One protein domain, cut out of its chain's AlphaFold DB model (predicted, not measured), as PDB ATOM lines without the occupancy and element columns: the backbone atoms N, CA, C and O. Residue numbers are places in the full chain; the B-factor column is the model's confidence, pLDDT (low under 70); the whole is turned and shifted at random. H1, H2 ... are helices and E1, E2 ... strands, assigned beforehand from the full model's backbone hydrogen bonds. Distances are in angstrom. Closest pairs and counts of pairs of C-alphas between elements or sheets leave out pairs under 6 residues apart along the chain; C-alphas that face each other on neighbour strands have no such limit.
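This is residues 4 to 133 of the 156 residues of an uncharacterized protein of Terriglobus roseus (UniProt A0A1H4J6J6). A loose cluster of seven short, crossed helices, H1 to H7, makes the body, and a long two-stranded hairpin, E1 and E2, sticks out from it like an arm on two unnamed links. H1 to H5 make the part of the body far from the arm, H6 and H7 lie on the side nearer to it, and the small last helix H8 sits off the body on a short tail. The printed part has 130 residues, with eight named helices and two named strands in the order H1 H2 H3 H4 H5 E1 E2 H6 H7 H8; the sheet is E1 - E2, antiparallel, and the class is mostly helix. The whole is loose, with a radius of gyration of the C-alphas of 18.2 A, and spans 66 by 29 by 27 A, the arm making much of the length.

H1, residues 4 to 16, is the longest helix at 18.3 A and begins with C-alpha 4 at (62.350, -31.544, 26.159). H2 is residues 21 to 29, 11.4 A, and H3 is residues 36 to 44, 12.2 A. H4, residues 49 to 53, measures 6.3 A, and H5, residues 56 to 62, measures 9.7 A. E1 is residues 76 to 81, 16.2 A, and E2 is residues 87 to 92, 15.6 A; C-alpha 81 stands at (16.713, -16.930, 28.954). H6, residues 104 to 114, runs 15.9 A, and H7, residues 118 to 123, runs 8.9 A. H8, residues 129 to 132, measures 5.8 A and ends with C-alpha 132 at (47.146, -27.753, 10.298).

H1 touches H3 with its residues 4 to 8 alone, opposite ways at a steep tilt of 58 degrees; their closest C-alphas are those of Ala 4 and Ala 44, 5.3 A apart. With its residues 10 to 15 alone H1 touches H5, about perpendicular at 84 degrees, the closest C-alphas being those of Ala 14 and Phe 62, 4.4 A apart. H2 touches no helix but is near H3, with the C-alphas of Tyr 25 and Ala 39 closest at 7.3 A. H5 touches H6, opposite ways at a steep tilt of 69 degrees, only just short of about perpendicular; the C-alphas of Ala 59 and Trp 105 are closest, 5.5 A apart. H4 and H7 only just touch, with 3 pairs of C-alphas within 8 A, the closest those of Val 53 and Pro 118, 7.6 A apart. H6 and H7 are close but not clearly touching, with the C-alphas of Met 112 and Pro 118 closest at 5.0 A. H7 and H8 are apart. E1 and E2 form a hairpin, antiparallel at 154 degrees between their directions, with N 90 and O 78 at 2.8 A and N 88 and O 80 at 2.9 A within hydrogen-bond range. Every O i to N i+4 pair is within hydrogen-bond range in H1 to H7, while H8 is too short for such a pair.

The two C-alphas farthest apart are those of Thr 34 and Asp 84, 66.6 A. The printed part runs from residue 4 to residue 133 with no cut. The links from H5 to E1, residues 63 to 75, and from E2 to H6, with 11 residues between them, are long; the link from H2 to H3 is short, and the other links are tight. The mean pLDDT of the printed part is 77.8; 45 residues are under 70, namely 65 to 102, which include E1 and E2, and 127 to 133, which include H8.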
ATOM      1  N   ALA A   4      61.280 -32.505  26.422       94.38
ATOM      2  CA  ALA A   4      62.350 -31.544  26.159       94.38
ATOM      3  C   ALA A   4      62.129 -30.829  24.816       94.38
ATOM      4  O   ALA A   4      62.201 -29.608  24.765       94.38
ATOM      5  N   GLN A   5      61.753 -31.572  23.773       92.69
ATOM      6  CA  GLN A   5      61.381 -31.030  22.464       92.69
ATOM      7  C   GLN A   5      60.188 -30.076  22.576       92.69
ATOM      8  O   GLN A   5      60.237 -28.966  22.061       92.69
ATOM      9  N   MET A   6      59.142 -30.462  23.313       92.44
ATOM     10  CA  MET A   6      57.984 -29.592  23.536       92.44
ATOM     11  C   MET A   6      58.380 -28.294  24.245       92.44
ATOM     12  O   MET A   6      57.975 -27.215  23.826       92.44
ATOM     13  N   LEU A   7      59.203 -28.378  25.294       95.25
ATOM     14  CA  LEU A   7      59.730 -27.197  25.979       95.25
ATOM     15  C   LEU A   7      60.569 -26.321  25.048       95.25
ATOM     16  O   LEU A   7      60.429 -25.104  25.082       95.25
ATOM     17  N   GLN A   8      61.404 -26.924  24.207       95.00
ATOM     18  CA  GLN A   8      62.228 -26.207  23.242       95.00
ATOM     19  C   GLN A   8      61.372 -25.428  22.238       95.00
ATOM     20  O   GLN A   8      61.654 -24.256  21.998       95.00
ATOM     21  N   LEU A   9      60.294 -26.028  21.724       92.81
ATOM     22  CA  LEU A   9      59.342 -25.352  20.836       92.81
ATOM     23  C   LEU A   9      58.601 -24.213  21.547       92.81
ATOM     24  O   LEU A   9      58.566 -23.095  21.040       92.81
ATOM     25  N   LEU A  10      58.078 -24.463  22.753       93.38
ATOM     26  CA  LEU A  10      57.382 -23.449  23.557       93.38
ATOM     27  C   LEU A  10      58.285 -22.246  23.865       93.38
ATOM     28  O   LEU A  10      57.876 -21.094  23.727       93.38
ATOM     29  N   ILE A  11      59.531 -22.513  24.264       94.94
ATOM     30  CA  ILE A  11      60.539 -21.481  24.518       94.94
ATOM     31  C   ILE A  11      60.883 -20.752  23.220       94.94
ATOM     32  O   ILE A  11      60.994 -19.532  23.241       94.94
ATOM     33  N   GLY A  12      61.040 -21.465  22.104       92.69
ATOM     34  CA  GLY A  12      61.306 -20.875  20.792       92.69
ATOM     35  C   GLY A  12      60.231 -19.869  20.383       92.69
ATOM     36  O   GLY A  12      60.552 -18.721  20.079       92.69
ATOM     37  N   GLN A  13      58.961 -20.262  20.480       89.75
ATOM     38  CA  GLN A  13      57.819 -19.393  20.194       89.75
ATOM     39  C   GLN A  13      57.776 -18.178  21.130       89.75
ATOM     40  O   GLN A  13      57.694 -17.047  20.664       89.75
ATOM     41  N   ALA A  14      57.931 -18.376  22.444       91.50
ATOM     42  CA  ALA A  14      57.961 -17.260  23.391       91.50
ATOM     43  C   ALA A  14      59.145 -16.306  23.137       91.50
ATOM     44  O   ALA A  14      59.010 -15.091  23.287       91.50
ATOM     45  N   ARG A  15      60.316 -16.835  22.748       92.50
ATOM     46  CA  ARG A  15      61.513 -16.040  22.422       92.50
ATOM     47  C   ARG A  15      61.281 -15.143  21.216       92.50
ATOM     48  O   ARG A  15      61.705 -13.992  21.261       92.50
ATOM     49  N   ALA A  16      60.590 -15.637  20.187       88.75
ATOM     50  CA  ALA A  16      60.204 -14.827  19.031       88.75
ATOM     51  C   ALA A  16      59.347 -13.612  19.442       88.75
ATOM     52  O   ALA A  16      59.467 -12.542  18.856       88.75
ATOM     53  N   SER A  17      58.562 -13.744  20.514       86.00
ATOM     54  CA  SER A  17      57.739 -12.669  21.080       86.00
ATOM     55  C   SER A  17      58.431 -11.834  22.173       86.00
ATOM     56  O   SER A  17      57.786 -10.963  22.762       86.00
ATOM     57  N   GLY A  18      59.727 -12.058  22.434       89.31
ATOM     58  CA  GLY A  18      60.545 -11.263  23.363       89.31
ATOM     59  C   GLY A  18      60.868 -11.921  24.711       89.31
ATOM     60  O   GLY A  18      61.350 -11.248  25.618       89.31
ATOM     61  N   PHE A  19      60.619 -13.222  24.885       95.12
ATOM     62  CA  PHE A  19      60.980 -13.922  26.120       95.12
ATOM     63  C   PHE A  19      62.502 -14.103  26.278       95.12
ATOM     64  O   PHE A  19      63.141 -14.833  25.518       95.12
ATOM     65  N   GLU A  20      63.092 -13.520  27.324       96.12
ATOM     66  CA  GLU A  20      64.523 -13.653  27.638       96.12
ATOM     67  C   GLU A  20      64.833 -14.951  28.410       96.12
ATOM     68  O   GLU A  20      65.105 -14.933  29.613       96.12
ATOM     69  N   PHE A  21      64.823 -16.101  27.724       97.00
ATOM     70  CA  PHE A  21      64.957 -17.413  28.378       97.00
ATOM     71  C   PHE A  21      66.208 -17.560  29.260       97.00
ATOM     72  O   PHE A  21      66.108 -18.066  30.375       97.00
ATOM     73  N   ARG A  22      67.379 -17.091  28.802       97.25
ATOM     74  CA  ARG A  22      68.631 -17.161  29.581       97.25
ATOM     75  C   ARG A  22      68.518 -16.412  30.904       97.25
ATOM     76  O   ARG A  22      68.845 -16.963  31.952       97.25
ATOM     77  N   ARG A  23      68.052 -15.162  30.845       97.00
ATOM     78  CA  ARG A  23      67.898 -14.306  32.023       97.00
ATOM     79  C   ARG A  23      66.879 -14.903  32.982       97.00
ATOM     80  O   ARG A  23      67.181 -15.066  34.159       97.00
ATOM     81  N   TRP A  24      65.716 -15.292  32.459       97.69
ATOM     82  CA  TRP A  24      64.681 -15.952  33.244       97.69
ATOM     83  C   TRP A  24      65.213 -17.219  33.928       97.69
ATOM     84  O   TRP A  24      65.035 -17.374  35.130       97.69
ATOM     85  N   TYR A  25      65.920 -18.089  33.200       97.62
ATOM     86  CA  TYR A  25      66.465 -19.330  33.747       97.62
ATOM     87  C   TYR A  25      67.421 -19.054  34.909       97.62
ATOM     88  O   TYR A  25      67.253 -19.631  35.980       97.62
ATOM     89  N   MET A  26      68.380 -18.144  34.728       97.06
ATOM     90  CA  MET A  26      69.354 -17.807  35.769       97.06
ATOM     91  C   MET A  26      68.675 -17.209  37.008       97.06
ATOM     92  O   MET A  26      68.955 -17.638  38.123       97.06
ATOM     93  N   THR A  27      67.739 -16.272  36.828       96.88
ATOM     94  CA  THR A  27      67.032 -15.628  37.946       96.88
ATOM     95  C   THR A  27      66.068 -16.576  38.661       96.88
ATOM     96  O   THR A  27      65.992 -16.554  39.884       96.88
ATOM     97  N   SER A  28      65.319 -17.406  37.930       94.94
ATOM     98  CA  SER A  28      64.272 -18.255  38.513       94.94
ATOM     99  C   SER A  28      64.776 -19.598  39.040       94.94
ATOM    100  O   SER A  28      64.148 -20.156  39.934       94.94
ATOM    101  N   SER A  29      65.867 -20.143  38.493       92.56
ATOM    102  CA  SER A  29      66.430 -21.421  38.957       92.56
ATOM    103  C   SER A  29      67.637 -21.264  39.881       92.56
ATOM    104  O   SER A  29      67.965 -22.212  40.588       92.56
ATOM    105  N   GLY A  30      68.327 -20.117  39.844       92.38
ATOM    106  CA  GLY A  30      69.622 -19.931  40.506       92.38
ATOM    107  C   GLY A  30      70.762 -20.762  39.900       92.38
ATOM    108  O   GLY A  30      71.880 -20.727  40.404       92.38
ATOM    109  N   MET A  31      70.505 -21.513  38.826       93.44
ATOM    110  CA  MET A  31      71.500 -22.363  38.180       93.44
ATOM    111  C   MET A  31      72.384 -21.546  37.228       93.44
ATOM    112  O   MET A  31      71.890 -20.639  36.546       93.44
ATOM    113  N   PRO A  32      73.677 -21.899  37.095       95.12
ATOM    114  CA  PRO A  32      74.535 -21.291  36.092       95.12
ATOM    115  C   PRO A  32      74.029 -21.613  34.683       95.12
ATOM    116  O   PRO A  32      73.523 -22.704  34.404       95.12
ATOM    117  N   TRP A  33      74.182 -20.655  33.771       96.62
ATOM    118  CA  TRP A  33      73.865 -20.863  32.364       96.62
ATOM    119  C   TRP A  33      74.991 -21.635  31.673       96.62
ATOM    120  O   TRP A  33      76.060 -21.081  31.429       96.62
ATOM    121  N   THR A  34      74.731 -22.891  31.323       96.19
ATOM    122  CA  THR A  34      75.666 -23.759  30.582       96.19
ATOM    123  C   THR A  34      75.282 -23.940  29.112       96.19
ATOM    124  O   THR A  34      76.065 -24.467  28.330       96.19
ATOM    125  N   GLY A  35      74.090 -23.486  28.715       96.12
ATOM    126  CA  GLY A  35      73.567 -23.602  27.356       96.12
ATOM    127  C   GLY A  35      72.051 -23.785  27.343       96.12
ATOM    128  O   GLY A  35      71.453 -24.192  28.341       96.12
ATOM    129  N   ALA A  36      71.418 -23.491  26.204       94.81
ATOM    130  CA  ALA A  36      69.967 -23.618  26.067       94.81
ATOM    131  C   ALA A  36      69.510 -25.078  26.203       94.81
ATOM    132  O   ALA A  36      68.562 -25.350  26.937       94.81
ATOM    133  N   ASP A  37      70.222 -26.015  25.576       96.00
ATOM    134  CA  ASP A  37      69.860 -27.436  25.591       96.00
ATOM    135  C   ASP A  37      69.978 -28.051  26.990       96.00
ATOM    136  O   ASP A  37      69.123 -28.830  27.411       96.00
ATOM    137  N   GLU A  38      71.007 -27.676  27.755       96.50
ATOM    138  CA  GLU A  38      71.145 -28.085  29.158       96.50
ATOM    139  C   GLU A  38      70.041 -27.491  30.039       96.50
ATOM    140  O   GLU A  38      69.422 -28.215  30.820       96.50
ATOM    141  N   ALA A  39      69.717 -26.206  29.869       97.06
ATOM    142  CA  ALA A  39      68.618 -25.568  30.594       97.06
ATOM    143  C   ALA A  39      67.261 -26.233  30.286       97.06
ATOM    144  O   ALA A  39      66.461 -26.484  31.193       97.06
ATOM    145  N   VAL A  40      67.011 -26.592  29.022       97.12
ATOM    146  CA  VAL A  40      65.807 -27.326  28.603       97.12
ATOM    147  C   VAL A  40      65.784 -28.734  29.199       97.12
ATOM    148  O   VAL A  40      64.765 -29.142  29.762       97.12
ATOM    149  N   ARG A  41      66.900 -29.475  29.150       96.50
ATOM    150  CA  ARG A  41      67.009 -30.798  29.787       96.50
ATOM    151  C   ARG A  41      66.788 -30.719  31.292       96.50
ATOM    152  O   ARG A  41      66.130 -31.592  31.856       96.50
ATOM    153  N   TRP A  42      67.283 -29.672  31.947       96.38
ATOM    154  CA  TRP A  42      67.047 -29.433  33.366       96.38
ATOM    155  C   TRP A  42      65.562 -29.184  33.661       96.38
ATOM    156  O   TRP A  42      65.035 -29.790  34.598       96.38
ATOM    157  N   LEU A  43      64.874 -28.371  32.849       96.44
ATOM    158  CA  LEU A  43      63.434 -28.091  32.972       96.44
ATOM    159  C   LEU A  43      62.551 -29.310  32.685       96.44
ATOM    160  O   LEU A  43      61.480 -29.463  33.281       96.44
ATOM    161  N   ALA A  44      62.990 -30.185  31.781       95.94
ATOM    162  CA  ALA A  44      62.266 -31.396  31.420       95.94
ATOM    163  C   ALA A  44      62.181 -32.409  32.577       95.94
ATOM    164  O   ALA A  44      61.321 -33.288  32.554       95.94
ATOM    165  N   ARG A  45      63.027 -32.278  33.609       94.56
ATOM    166  CA  ARG A  45      63.053 -33.182  34.767       94.56
ATOM    167  C   ARG A  45      61.951 -32.854  35.781       94.56
ATOM    168  O   ARG A  45      61.796 -31.715  36.229       94.56
ATOM    169  N   GLY A  46      61.225 -33.887  36.208       89.00
ATOM    170  CA  GLY A  46      60.252 -33.814  37.302       89.00
ATOM    171  C   GLY A  46      59.170 -32.754  37.077       89.00
ATOM    172  O   GLY A  46      58.545 -32.697  36.018       89.00
ATOM    173  N   LYS A  47      58.937 -31.891  38.072       90.75
ATOM    174  CA  LYS A  47      57.937 -30.812  37.995       90.75
ATOM    175  C   LYS A  47      58.513 -29.452  37.573       90.75
ATOM    176  O   LYS A  47      57.746 -28.507  37.460       90.75
ATOM    177  N   ARG A  48      59.806 -29.344  37.245       95.19
ATOM    178  CA  ARG A  48      60.488 -28.054  36.979       95.19
ATOM    179  C   ARG A  48      59.914 -27.271  35.804       95.19
ATOM    180  O   ARG A  48      59.879 -26.051  35.855       95.19
ATOM    181  N   ALA A  49      59.373 -27.952  34.794       94.62
ATOM    182  CA  ALA A  49      58.642 -27.278  33.717       94.62
ATOM    183  C   ALA A  49      57.491 -26.386  34.224       94.62
ATOM    184  O   ALA A  49      57.183 -25.394  33.577       94.62
ATOM    185  N   HIS A  50      56.893 -26.699  35.383       94.75
ATOM    186  CA  HIS A  50      55.849 -25.867  35.984       94.75
ATOM    187  C   HIS A  50      56.380 -24.476  36.345       94.75
ATOM    188  O   HIS A  50      55.676 -23.494  36.152       94.75
ATOM    189  N   MET A  51      57.648 -24.373  36.767       95.31
ATOM    190  CA  MET A  51      58.289 -23.084  37.046       95.31
ATOM    191  C   MET A  51      58.298 -22.183  35.808       95.31
ATOM    192  O   MET A  51      58.082 -20.981  35.924       95.31
ATOM    193  N   LEU A  52      58.530 -22.762  34.623       96.19
ATOM    194  CA  LEU A  52      58.508 -22.025  33.362       96.19
ATOM    195  C   LEU A  52      57.084 -21.666  32.945       96.19
ATOM    196  O   LEU A  52      56.789 -20.499  32.730       96.19
ATOM    197  N   VAL A  53      56.202 -22.657  32.821       95.19
ATOM    198  CA  VAL A  53      54.881 -22.452  32.198       95.19
ATOM    199  C   VAL A  53      53.947 -21.576  33.034       95.19
ATOM    200  O   VAL A  53      53.084 -20.913  32.470       95.19
ATOM    201  N   PHE A  54      54.148 -21.523  34.356       96.19
ATOM    202  CA  PHE A  54      53.423 -20.616  35.252       96.19
ATOM    203  C   PHE A  54      54.157 -19.291  35.514       96.19
ATOM    204  O   PHE A  54      53.640 -18.434  36.227       96.19
ATOM    205  N   SER A  55      55.338 -19.077  34.926       95.62
ATOM    206  CA  SER A  55      56.016 -17.782  34.993       95.62
ATOM    207  C   SER A  55      55.211 -16.730  34.240       95.62
ATOM    208  O   SER A  55      54.896 -16.901  33.062       95.62
ATOM    209  N   HIS A  56      54.944 -15.594  34.887       94.50
ATOM    210  CA  HIS A  56      54.285 -14.462  34.234       94.50
ATOM    211  C   HIS A  56      55.090 -13.961  33.033       94.50
ATOM    212  O   HIS A  56      54.504 -13.674  31.997       94.50
ATOM    213  N   ALA A  57      56.422 -13.916  33.141       93.81
ATOM    214  CA  ALA A  57      57.284 -13.471  32.048       93.81
ATOM    215  C   ALA A  57      57.153 -14.380  30.817       93.81
ATOM    216  O   ALA A  57      57.071 -13.895  29.691       93.81
ATOM    217  N   PHE A  58      57.084 -15.697  31.037       95.31
ATOM    218  CA  PHE A  58      56.846 -16.653  29.960       95.31
ATOM    219  C   PHE A  58      55.428 -16.509  29.400       95.31
ATOM    220  O   PHE A  58      55.268 -16.350  28.197       95.31
ATOM    221  N   ALA A  59      54.403 -16.506  30.255       93.44
ATOM    222  CA  ALA A  59      53.007 -16.443  29.829       93.44
ATOM    223  C   ALA A  59      52.677 -15.153  29.060       93.44
ATOM    224  O   ALA A  59      51.968 -15.201  28.059       93.44
ATOM    225  N   GLN A  60      53.212 -14.007  29.488       90.94
ATOM    226  CA  GLN A  60      53.038 -12.724  28.801       90.94
ATOM    227  C   GLN A  60      53.660 -12.722  27.405       90.94
ATOM    228  O   GLN A  60      53.066 -12.171  26.479       90.94
ATOM    229  N   ALA A  61      54.836 -13.330  27.251       90.56
ATOM    230  CA  ALA A  61      55.496 -13.439  25.958       90.56
ATOM    231  C   ALA A  61      54.825 -14.491  25.062       90.56
ATOM    232  O   ALA A  61      54.605 -14.236  23.885       90.56
ATOM    233  N   PHE A  62      54.454 -15.648  25.615       90.44
ATOM    234  CA  PHE A  62      53.870 -16.761  24.868       90.44
ATOM    235  C   PHE A  62      52.435 -16.480  24.395       90.44
ATOM    236  O   PHE A  62      52.086 -16.804  23.266       90.44
ATOM    237  N   PHE A  63      51.604 -15.845  25.230       86.44
ATOM    238  CA  PHE A  63      50.207 -15.510  24.911       86.44
ATOM    239  C   PHE A  63      50.022 -14.045  24.477       86.44
ATOM    240  O   PHE A  63      48.968 -13.453  24.735       86.44
ATOM    241  N   ARG A  64      51.050 -13.421  23.886       71.69
ATOM    242  CA  ARG A  64      51.050 -11.982  23.594       71.69
ATOM    243  C   ARG A  64      49.873 -11.582  22.699       71.69
ATOM    244  O   ARG A  64      49.669 -12.111  21.612       71.69
ATOM    245  N   SER A  65      49.121 -10.587  23.154       54.19
ATOM    246  CA  SER A  65      47.989 -10.003  22.436       54.19
ATOM    247  C   SER A  65      48.475  -9.252  21.192       54.19
ATOM    248  O   SER A  65      49.203  -8.269  21.316       54.19
ATOM    249  N   GLY A  66      48.062  -9.706  20.008       49.06
ATOM    250  CA  GLY A  66      48.367  -9.070  18.717       49.06
ATOM    251  C   GLY A  66      48.979 -10.024  17.693       49.06
ATOM    252  O   GLY A  66      48.632  -9.934  16.519       49.06
ATOM    253  N   ASP A  67      49.773 -10.999  18.138       44.97
ATOM    254  CA  ASP A  67      50.230 -12.098  17.289       44.97
ATOM    255  C   ASP A  67      49.252 -13.262  17.411       44.97
ATOM    256  O   ASP A  67      49.061 -13.818  18.486       44.97
ATOM    257  N   ARG A  68      48.579 -13.557  16.293       42.47
ATOM    258  CA  ARG A  68      47.804 -14.769  15.971       42.47
ATOM    259  C   ARG A  68      47.713 -15.827  17.090       42.47
ATOM    260  O   ARG A  68      48.255 -16.920  16.959       42.47
ATOM    261  N   VAL A  69      46.926 -15.581  18.140       43.28
ATOM    262  CA  VAL A  69      46.387 -16.686  18.946       43.28
ATOM    263  C   VAL A  69      45.158 -17.184  18.196       43.28
ATOM    264  O   VAL A  69      44.026 -16.800  18.480       43.28
ATOM    265  N   THR A  70      45.399 -17.965  17.149       43.16
ATOM    266  CA  THR A  70      44.364 -18.752  16.486       43.16
ATOM    267  C   THR A  70      44.030 -19.902  17.425       43.16
ATOM    268  O   THR A  70      44.836 -20.809  17.596       43.16
ATOM    269  N   PHE A  71      42.882 -19.849  18.093       49.28
ATOM    270  CA  PHE A  71      42.377 -20.978  18.867       49.28
ATOM    271  C   PHE A  71      41.036 -21.422  18.296       49.28
ATOM    272  O   PHE A  71      40.163 -20.595  18.017       49.28
ATOM    273  N   VAL A  72      40.886 -22.733  18.124       43.72
ATOM    274  CA  VAL A  72      39.613 -23.362  17.783       43.72
ATOM    275  C   VAL A  72      38.752 -23.327  19.041       43.72
ATOM    276  O   VAL A  72      39.071 -23.972  20.041       43.72
ATOM    277  N   VAL A  73      37.689 -22.522  19.027       50.47
ATOM    278  CA  VAL A  73      36.651 -22.604  20.058       50.47
ATOM    279  C   VAL A  73      35.838 -23.867  19.761       50.47
ATOM    280  O   VAL A  73      35.279 -23.952  18.667       50.47
ATOM    281  N   PRO A  74      35.789 -24.859  20.667       48.62
ATOM    282  CA  PRO A  74      34.974 -26.047  20.459       48.62
ATOM    283  C   PRO A  74      33.486 -25.680  20.456       48.62
ATOM    284  O   PRO A  74      33.087 -24.668  21.036       48.62
ATOM    285  N   HIS A  75      32.676 -26.512  19.806       42.44
ATOM    286  CA  HIS A  75      31.224 -26.375  19.783       42.44
ATOM    287  C   HIS A  75      30.672 -26.276  21.213       42.44
ATOM    288  O   HIS A  75      30.963 -27.129  22.054       42.44
ATOM    289  N   GLN A  76      29.912 -25.219  21.506       51.31
ATOM    290  CA  GLN A  76      29.285 -25.029  22.815       51.31
ATOM    291  C   GLN A  76      27.822 -24.629  22.645       51.31
ATOM    292  O   GLN A  76      27.497 -23.687  21.919       51.31
ATOM    293  N   THR A  77      26.959 -25.345  23.359       47.84
ATOM    294  CA  THR A  77      25.535 -25.064  23.516       47.84
ATOM    295  C   THR A  77      25.301 -24.394  24.860       47.84
ATOM    296  O   THR A  77      25.682 -24.911  25.909       47.84
ATOM    297  N   PHE A  78      24.663 -23.227  24.837       57.59
ATOM    298  CA  PHE A  78      24.231 -22.534  26.048       57.59
ATOM    299  C   PHE A  78      22.745 -22.220  25.953       57.59
ATOM    300  O   PHE A  78      22.262 -21.834  24.889       57.59
ATOM    301  N   GLN A  79      22.028 -22.337  27.065       56.56
ATOM    302  CA  GLN A  79      20.661 -21.840  27.166       56.56
ATOM    303  C   GLN A  79      20.704 -20.380  27.615       56.56
ATOM    304  O   GLN A  79      21.279 -20.065  28.655       56.56
ATOM    305  N   THR A  80      20.126 -19.481  26.821       48.88
ATOM    306  CA  THR A  80      19.905 -18.092  27.234       48.88
ATOM    307  C   THR A  80      18.418 -17.886  27.485       48.88
ATOM    308  O   THR A  80      17.596 -18.190  26.620       48.88
ATOM    309  N   ALA A  81      18.073 -17.362  28.658       55.81
ATOM    310  CA  ALA A  81      16.713 -16.930  28.954       55.81
ATOM    311  C   ALA A  81      16.497 -15.525  28.380       55.81
ATOM    312  O   ALA A  81      17.346 -14.641  28.542       55.81
ATOM    313  N   ARG A  82      15.382 -15.312  27.682       57.81
ATOM    314  CA  ARG A  82      14.902 -13.967  27.344       57.81
ATOM    315  C   ARG A  82      14.254 -13.325  28.569       57.81
ATOM    316  O   ARG A  82      13.845 -14.009  29.501       57.81
ATOM    317  N   ALA A  83      14.113 -12.000  28.527       55.53
ATOM    318  CA  ALA A  83      13.372 -11.237  29.535       55.53
ATOM    319  C   ALA A  83      11.901 -11.691  29.682       55.53
ATOM    320  O   ALA A  83      11.284 -11.409  30.701       55.53
ATOM    321  N   ASP A  84      11.384 -12.427  28.694       58.22
ATOM    322  CA  ASP A  84      10.022 -12.971  28.626       58.22
ATOM    323  C   ASP A  84       9.910 -14.433  29.128       58.22
ATOM    324  O   ASP A  84       8.923 -15.117  28.894       58.22
ATOM    325  N   GLY A  85      10.955 -14.970  29.774       58.09
ATOM    326  CA  GLY A  85      10.954 -16.321  30.364       58.09
ATOM    327  C   GLY A  85      11.209 -17.480  29.389       58.09
ATOM    328  O   GLY A  85      11.505 -18.594  29.820       58.09
ATOM    329  N   GLU A  86      11.177 -17.238  28.078       57.81
ATOM    330  CA  GLU A  86      11.500 -18.248  27.069       57.81
ATOM    331  C   GLU A  86      13.012 -18.552  27.042       57.81
ATOM    332  O   GLU A  86      13.855 -17.650  26.952       57.81
ATOM    333  N   SER A  87      13.366 -19.837  27.124       55.34
ATOM    334  CA  SER A  87      14.753 -20.316  27.103       55.34
ATOM    335  C   SER A  87      15.122 -20.784  25.701       55.34
ATOM    336  O   SER A  87      14.580 -21.772  25.215       55.34
ATOM    337  N   ARG A  88      16.063 -20.097  25.046       52.97
ATOM    338  CA  ARG A  88      16.553 -20.484  23.717       52.97
ATOM    339  C   ARG A  88      17.910 -21.168  23.835       52.97
ATOM    340  O   ARG A  88      18.860 -20.585  24.364       52.97
ATOM    341  N   THR A  89      18.011 -22.380  23.300       54.91
ATOM    342  CA  THR A  89      19.293 -23.066  23.104       54.91
ATOM    343  C   THR A  89      20.038 -22.380  21.962       54.91
ATOM    344  O   THR A  89      19.545 -22.305  20.838       54.91
ATOM    345  N   VAL A  90      21.206 -21.820  22.263       56.88
ATOM    346  CA  VAL A  90      22.084 -21.177  21.284       56.88
ATOM    347  C   VAL A  90      23.226 -22.132  20.981       56.88
ATOM    348  O   VAL A  90      24.112 -22.335  21.813       56.88
ATOM    349  N   GLU A  91      23.208 -22.692  19.778       46.00
ATOM    350  CA  GLU A  91      24.325 -23.442  19.215       46.00
ATOM    351  C   GLU A  91      25.357 -22.475  18.640       46.00
ATOM    352  O   GLU A  91      25.073 -21.684  17.736       46.00
ATOM    353  N   ARG A  92      26.577 -22.505  19.185       50.72
ATOM    354  CA  ARG A  92      27.706 -21.768  18.615       50.72
ATOM    355  C   ARG A  92      28.648 -22.733  17.915       50.72
ATOM    356  O   ARG A  92      29.373 -23.485  18.566       50.72
ATOM    357  N   LYS A  93      28.675 -22.633  16.582       45.28
ATOM    358  CA  LYS A  93      29.658 -23.298  15.718       45.28
ATOM    359  C   LYS A  93      31.088 -22.946  16.140       45.28
ATOM    360  O   LYS A  93      31.350 -21.853  16.668       45.28
ATOM    361  N   SER A  94      32.008 -23.875  15.889       42.12
ATOM    362  CA  SER A  94      33.436 -23.644  16.070       42.12
ATOM    363  C   SER A  94      33.862 -22.461  15.206       42.12
ATOM    364  O   SER A  94      33.581 -22.387  14.014       42.12
ATOM    365  N   HIS A  95      34.482 -21.468  15.830       48.25
ATOM    366  CA  HIS A  95      34.934 -20.276  15.129       48.25
ATOM    367  C   HIS A  95      36.262 -19.802  15.698       48.25
ATOM    368  O   HIS A  95      36.578 -19.984  16.876       48.25
ATOM    369  N   MET A  96      37.044 -19.172  14.830       44.75
ATOM    370  CA  MET A  96      38.332 -18.597  15.171       44.75
ATOM    371  C   MET A  96      38.116 -17.237  15.840       44.75
ATOM    372  O   MET A  96      37.690 -16.276  15.196       44.75
ATOM    373  N   ARG A  97      38.397 -17.125  17.140       46.50
ATOM    374  CA  ARG A  97      38.214 -15.865  17.874       46.50
ATOM    375  C   ARG A  97      39.526 -15.088  17.965       46.50
ATOM    376  O   ARG A  97      40.503 -15.559  18.531       46.50
ATOM    377  N   ARG A  98      39.522 -13.838  17.492       53.12
ATOM    378  CA  ARG A  98      40.616 -12.876  17.712       53.12
ATOM    379  C   ARG A  98      40.409 -12.191  19.065       53.12
ATOM    380  O   ARG A  98      39.366 -11.583  19.289       53.12
ATOM    381  N   SER A  99      41.373 -12.287  19.981       49.75
ATOM    382  CA  SER A  99      41.313 -11.585  21.272       49.75
ATOM    383  C   SER A  99      42.441 -10.561  21.379       49.75
ATOM    384  O   SER A  99      43.605 -10.923  21.484       49.75
ATOM    385  N   SER A 100      42.085  -9.277  21.398       52.31
ATOM    386  CA  SER A 100      42.999  -8.142  21.605       52.31
ATOM    387  C   SER A 100      43.231  -7.804  23.085       52.31
ATOM    388  O   SER A 100      43.874  -6.809  23.410       52.31
ATOM    389  N   ARG A 101      42.694  -8.604  24.019       61.91
ATOM    390  CA  ARG A 101      42.778  -8.308  25.457       61.91
ATOM    391  C   ARG A 101      44.223  -8.416  25.950       61.91
ATOM    392  O   ARG A 101      44.840  -9.468  25.825       61.91
ATOM    393  N   LYS A 102      44.730  -7.357  26.590       61.03
ATOM    394  CA  LYS A 102      46.079  -7.284  27.193       61.03
ATOM    395  C   LYS A 102      46.342  -8.360  28.267       61.03
ATOM    396  O   LYS A 102      47.486  -8.695  28.546       61.03
ATOM    397  N   ASP A 103      45.276  -8.928  28.830       76.19
ATOM    398  CA  ASP A 103      45.307  -9.905  29.927       76.19
ATOM    399  C   ASP A 103      44.969 -11.348  29.502       76.19
ATOM    400  O   ASP A 103      44.640 -12.181  30.347       76.19
ATOM    401  N   VAL A 104      45.047 -11.684  28.206       83.31
ATOM    402  CA  VAL A 104      44.796 -13.062  27.717       83.31
ATOM    403  C   VAL A 104      45.681 -14.093  28.426       83.31
ATOM    404  O   VAL A 104      45.216 -15.173  28.780       83.31
ATOM    405  N   TRP A 105      46.929 -13.738  28.732       87.56
ATOM    406  CA  TRP A 105      47.847 -14.607  29.467       87.56
ATOM    407  C   TRP A 105      47.328 -14.994  30.867       87.56
ATOM    408  O   TRP A 105      47.529 -16.132  31.284       87.56
ATOM    409  N   LYS A 106      46.605 -14.108  31.577       90.00
ATOM    410  CA  LYS A 106      46.029 -14.412  32.906       90.00
ATOM    411  C   LYS A 106      44.942 -15.476  32.815       90.00
ATOM    412  O   LYS A 106      44.880 -16.369  33.657       90.00
ATOM    413  N   TYR A 107      44.109 -15.390  31.778       88.38
ATOM    414  CA  TYR A 107      43.092 -16.399  31.499       88.38
ATOM    415  C   TYR A 107      43.740 -17.773  31.293       88.38
ATOM    416  O   TYR A 107      43.366 -18.733  31.961       88.38
ATOM    417  N   HIS A 108      44.773 -17.857  30.451       90.31
ATOM    418  CA  HIS A 108      45.446 -19.131  30.201       90.31
ATOM    419  C   HIS A 108      46.199 -19.670  31.418       90.31
ATOM    420  O   HIS A 108      46.203 -20.880  31.622       90.31
ATOM    421  N   LEU A 109      46.780 -18.816  32.268       93.56
ATOM    422  CA  LEU A 109      47.343 -19.264  33.546       93.56
ATOM    423  C   LEU A 109      46.272 -19.892  34.450       93.56
ATOM    424  O   LEU A 109      46.509 -20.957  35.017       93.56
ATOM    425  N   SER A 110      45.090 -19.273  34.550       91.88
ATOM    426  CA  SER A 110      43.968 -19.817  35.325       91.88
ATOM    427  C   SER A 110      43.496 -21.163  34.773       91.88
ATOM    428  O   SER A 110      43.259 -22.097  35.533       91.88
ATOM    429  N   GLU A 111      43.374 -21.284  33.454       92.12
ATOM    430  CA  GLU A 111      42.958 -22.534  32.811       92.12
ATOM    431  C   GLU A 111      44.007 -23.643  32.969       92.12
ATOM    432  O   GLU A 111      43.672 -24.788  33.279       92.12
ATOM    433  N   MET A 112      45.294 -23.308  32.838       93.69
ATOM    434  CA  MET A 112      46.384 -24.247  33.103       93.69
ATOM    435  C   MET A 112      46.397 -24.711  34.559       93.69
ATOM    436  O   MET A 112      46.630 -25.890  34.802       93.69
ATOM    437  N   ALA A 113      46.114 -23.826  35.519       93.44
ATOM    438  CA  ALA A 113      46.070 -24.177  36.940       93.44
ATOM    439  C   ALA A 113      44.937 -25.161  37.286       93.44
ATOM    440  O   ALA A 113      45.054 -25.915  38.247       93.44
ATOM    441  N   ARG A 114      43.855 -25.177  36.496       93.25
ATOM    442  CA  ARG A 114      42.726 -26.115  36.640       93.25
ATOM    443  C   ARG A 114      42.961 -27.461  35.951       93.25
ATOM    444  O   ARG A 114      42.198 -28.397  36.164       93.25
ATOM    445  N   THR A 115      43.989 -27.561  35.111       90.25
ATOM    446  CA  THR A 115      44.274 -28.758  34.313       90.25
ATOM    447  C   THR A 115      45.333 -29.618  35.006       90.25
ATOM    448  O   THR A 115      46.351 -29.104  35.461       90.25
ATOM    449  N   ALA A 116      45.149 -30.943  35.027       89.38
ATOM    450  CA  ALA A 116      46.137 -31.867  35.597       89.38
ATOM    451  C   ALA A 116      47.481 -31.863  34.833       89.38
ATOM    452  O   ALA A 116      48.539 -32.088  35.419       89.38
ATOM    453  N   GLU A 117      47.445 -31.572  33.527       90.19
ATOM    454  CA  GLU A 117      48.609 -31.565  32.634       90.19
ATOM    455  C   GLU A 117      48.776 -30.225  31.877       90.19
ATOM    456  O   GLU A 117      48.402 -30.107  30.705       90.19
ATOM    457  N   PRO A 118      49.400 -29.202  32.491       91.69
ATOM    458  CA  PRO A 118      49.577 -27.877  31.877       91.69
ATOM    459  C   PRO A 118      50.381 -27.889  30.569       91.69
ATOM    460  O   PRO A 118      50.120 -27.123  29.646       91.69
ATOM    461  N   LEU A 119      51.357 -28.789  30.445       90.94
ATOM    462  CA  LEU A 119      52.134 -28.919  29.211       90.94
ATOM    463  C   LEU A 119      51.289 -29.447  28.043       90.94
ATOM    464  O   LEU A 119      51.462 -28.997  26.910       90.94
ATOM    465  N   ARG A 120      50.347 -30.359  28.315       89.19
ATOM    466  CA  ARG A 120      49.395 -30.847  27.310       89.19
ATOM    467  C   ARG A 120      48.455 -29.727  26.868       89.19
ATOM    468  O   ARG A 120      48.186 -29.602  25.678       89.19
ATOM    469  N   TYR A 121      48.021 -28.880  27.805       89.81
ATOM    470  CA  TYR A 121      47.240 -27.680  27.501       89.81
ATOM    471  C   TYR A 121      47.970 -26.767  26.504       89.81
ATOM    472  O   TYR A 121      47.363 -26.341  25.520       89.81
ATOM    473  N   LEU A 122      49.264 -26.504  26.740       90.00
ATOM    474  CA  LEU A 122      50.094 -25.616  25.918       90.00
ATOM    475  C   LEU A 122      50.411 -26.160  24.526       90.00
ATOM    476  O   LEU A 122      50.552 -25.374  23.592       90.00
ATOM    477  N   ARG A 123      50.487 -27.486  24.365       86.69
ATOM    478  CA  ARG A 123      50.755 -28.122  23.067       86.69
ATOM    479  C   ARG A 123      49.796 -27.651  21.968       86.69
ATOM    480  O   ARG A 123      50.213 -27.540  20.826       86.69
ATOM    481  N   ARG A 124      48.548 -27.319  22.319       83.94
ATOM    482  CA  ARG A 124      47.513 -26.831  21.387       83.94
ATOM    483  C   ARG A 124      47.838 -25.492  20.718       83.94
ATOM    484  O   ARG A 124      47.163 -25.119  19.770       83.94
ATOM    485  N   TYR A 125      48.833 -24.767  21.225       82.38
ATOM    486  CA  TYR A 125      49.246 -23.457  20.712       82.38
ATOM    487  C   TYR A 125      50.576 -23.505  19.953       82.38
ATOM    488  O   TYR A 125      51.070 -22.458  19.532       82.38
ATOM    489  N   LEU A 126      51.162 -24.695  19.799       80.25
ATOM    490  CA  LEU A 126      52.324 -24.900  18.949       80.25
ATOM    491  C   LEU A 126      51.836 -25.067  17.510       80.25
ATOM    492  O   LEU A 126      51.247 -26.092  17.181       80.25
ATOM    493  N   LEU A 127      52.091 -24.070  16.664       61.41
ATOM    494  CA  LEU A 127      51.908 -24.174  15.215       61.41
ATOM    495  C   LEU A 127      53.020 -25.072  14.653       61.41
ATOM    496  O   LEU A 127      54.079 -24.599  14.252       61.41
ATOM    497  N   ILE A 128      52.805 -26.382  14.705       59.53
ATOM    498  CA  ILE A 128      53.629 -27.386  14.020       59.53
ATOM    499  C   ILE A 128      52.869 -27.743  12.737       59.53
ATOM    500  O   ILE A 128      51.644 -27.782  12.784       59.53
ATOM    501  N   GLU A 129      53.533 -28.000  11.606       44.66
ATOM    502  CA  GLU A 129      52.869 -28.358  10.330       44.66
ATOM    503  C   GLU A 129      51.790 -29.457  10.493       44.66
ATOM    504  O   GLU A 129      50.758 -29.416   9.837       44.66
ATOM    505  N   GLU A 130      51.953 -30.355  11.471       45.09
ATOM    506  CA  GLU A 130      50.998 -31.404  11.864       45.09
ATOM    507  C   GLU A 130      49.663 -30.873  12.448       45.09
ATOM    508  O   GLU A 130      48.618 -31.490  12.286       45.09
ATOM    509  N   THR A 131      49.660 -29.700  13.091       42.25
ATOM    510  CA  THR A 131      48.450 -29.072  13.671       42.25
ATOM    511  C   THR A 131      47.544 -28.391  12.645       42.25
ATOM    512  O   THR A 131      46.426 -28.021  12.989       42.25
ATOM    513  N   MET A 132      47.999 -28.225  11.397       38.88
ATOM    514  CA  MET A 132      47.146 -27.753  10.298       38.88
ATOM    515  C   MET A 132      46.317 -28.876   9.662       38.88
ATOM    516  O   MET A 132      45.377 -28.575   8.935       38.88
ATOM    517  N   SER A 133      46.642 -30.137   9.958       39.12
ATOM    518  CA  SER A 133      45.940 -31.324   9.450       39.12
ATOM    519  C   SER A 133      44.922 -31.899  10.437       39.12
ATOM    520  O   SER A 133      44.128 -32.752  10.060       39.12
TER     521      SER A 133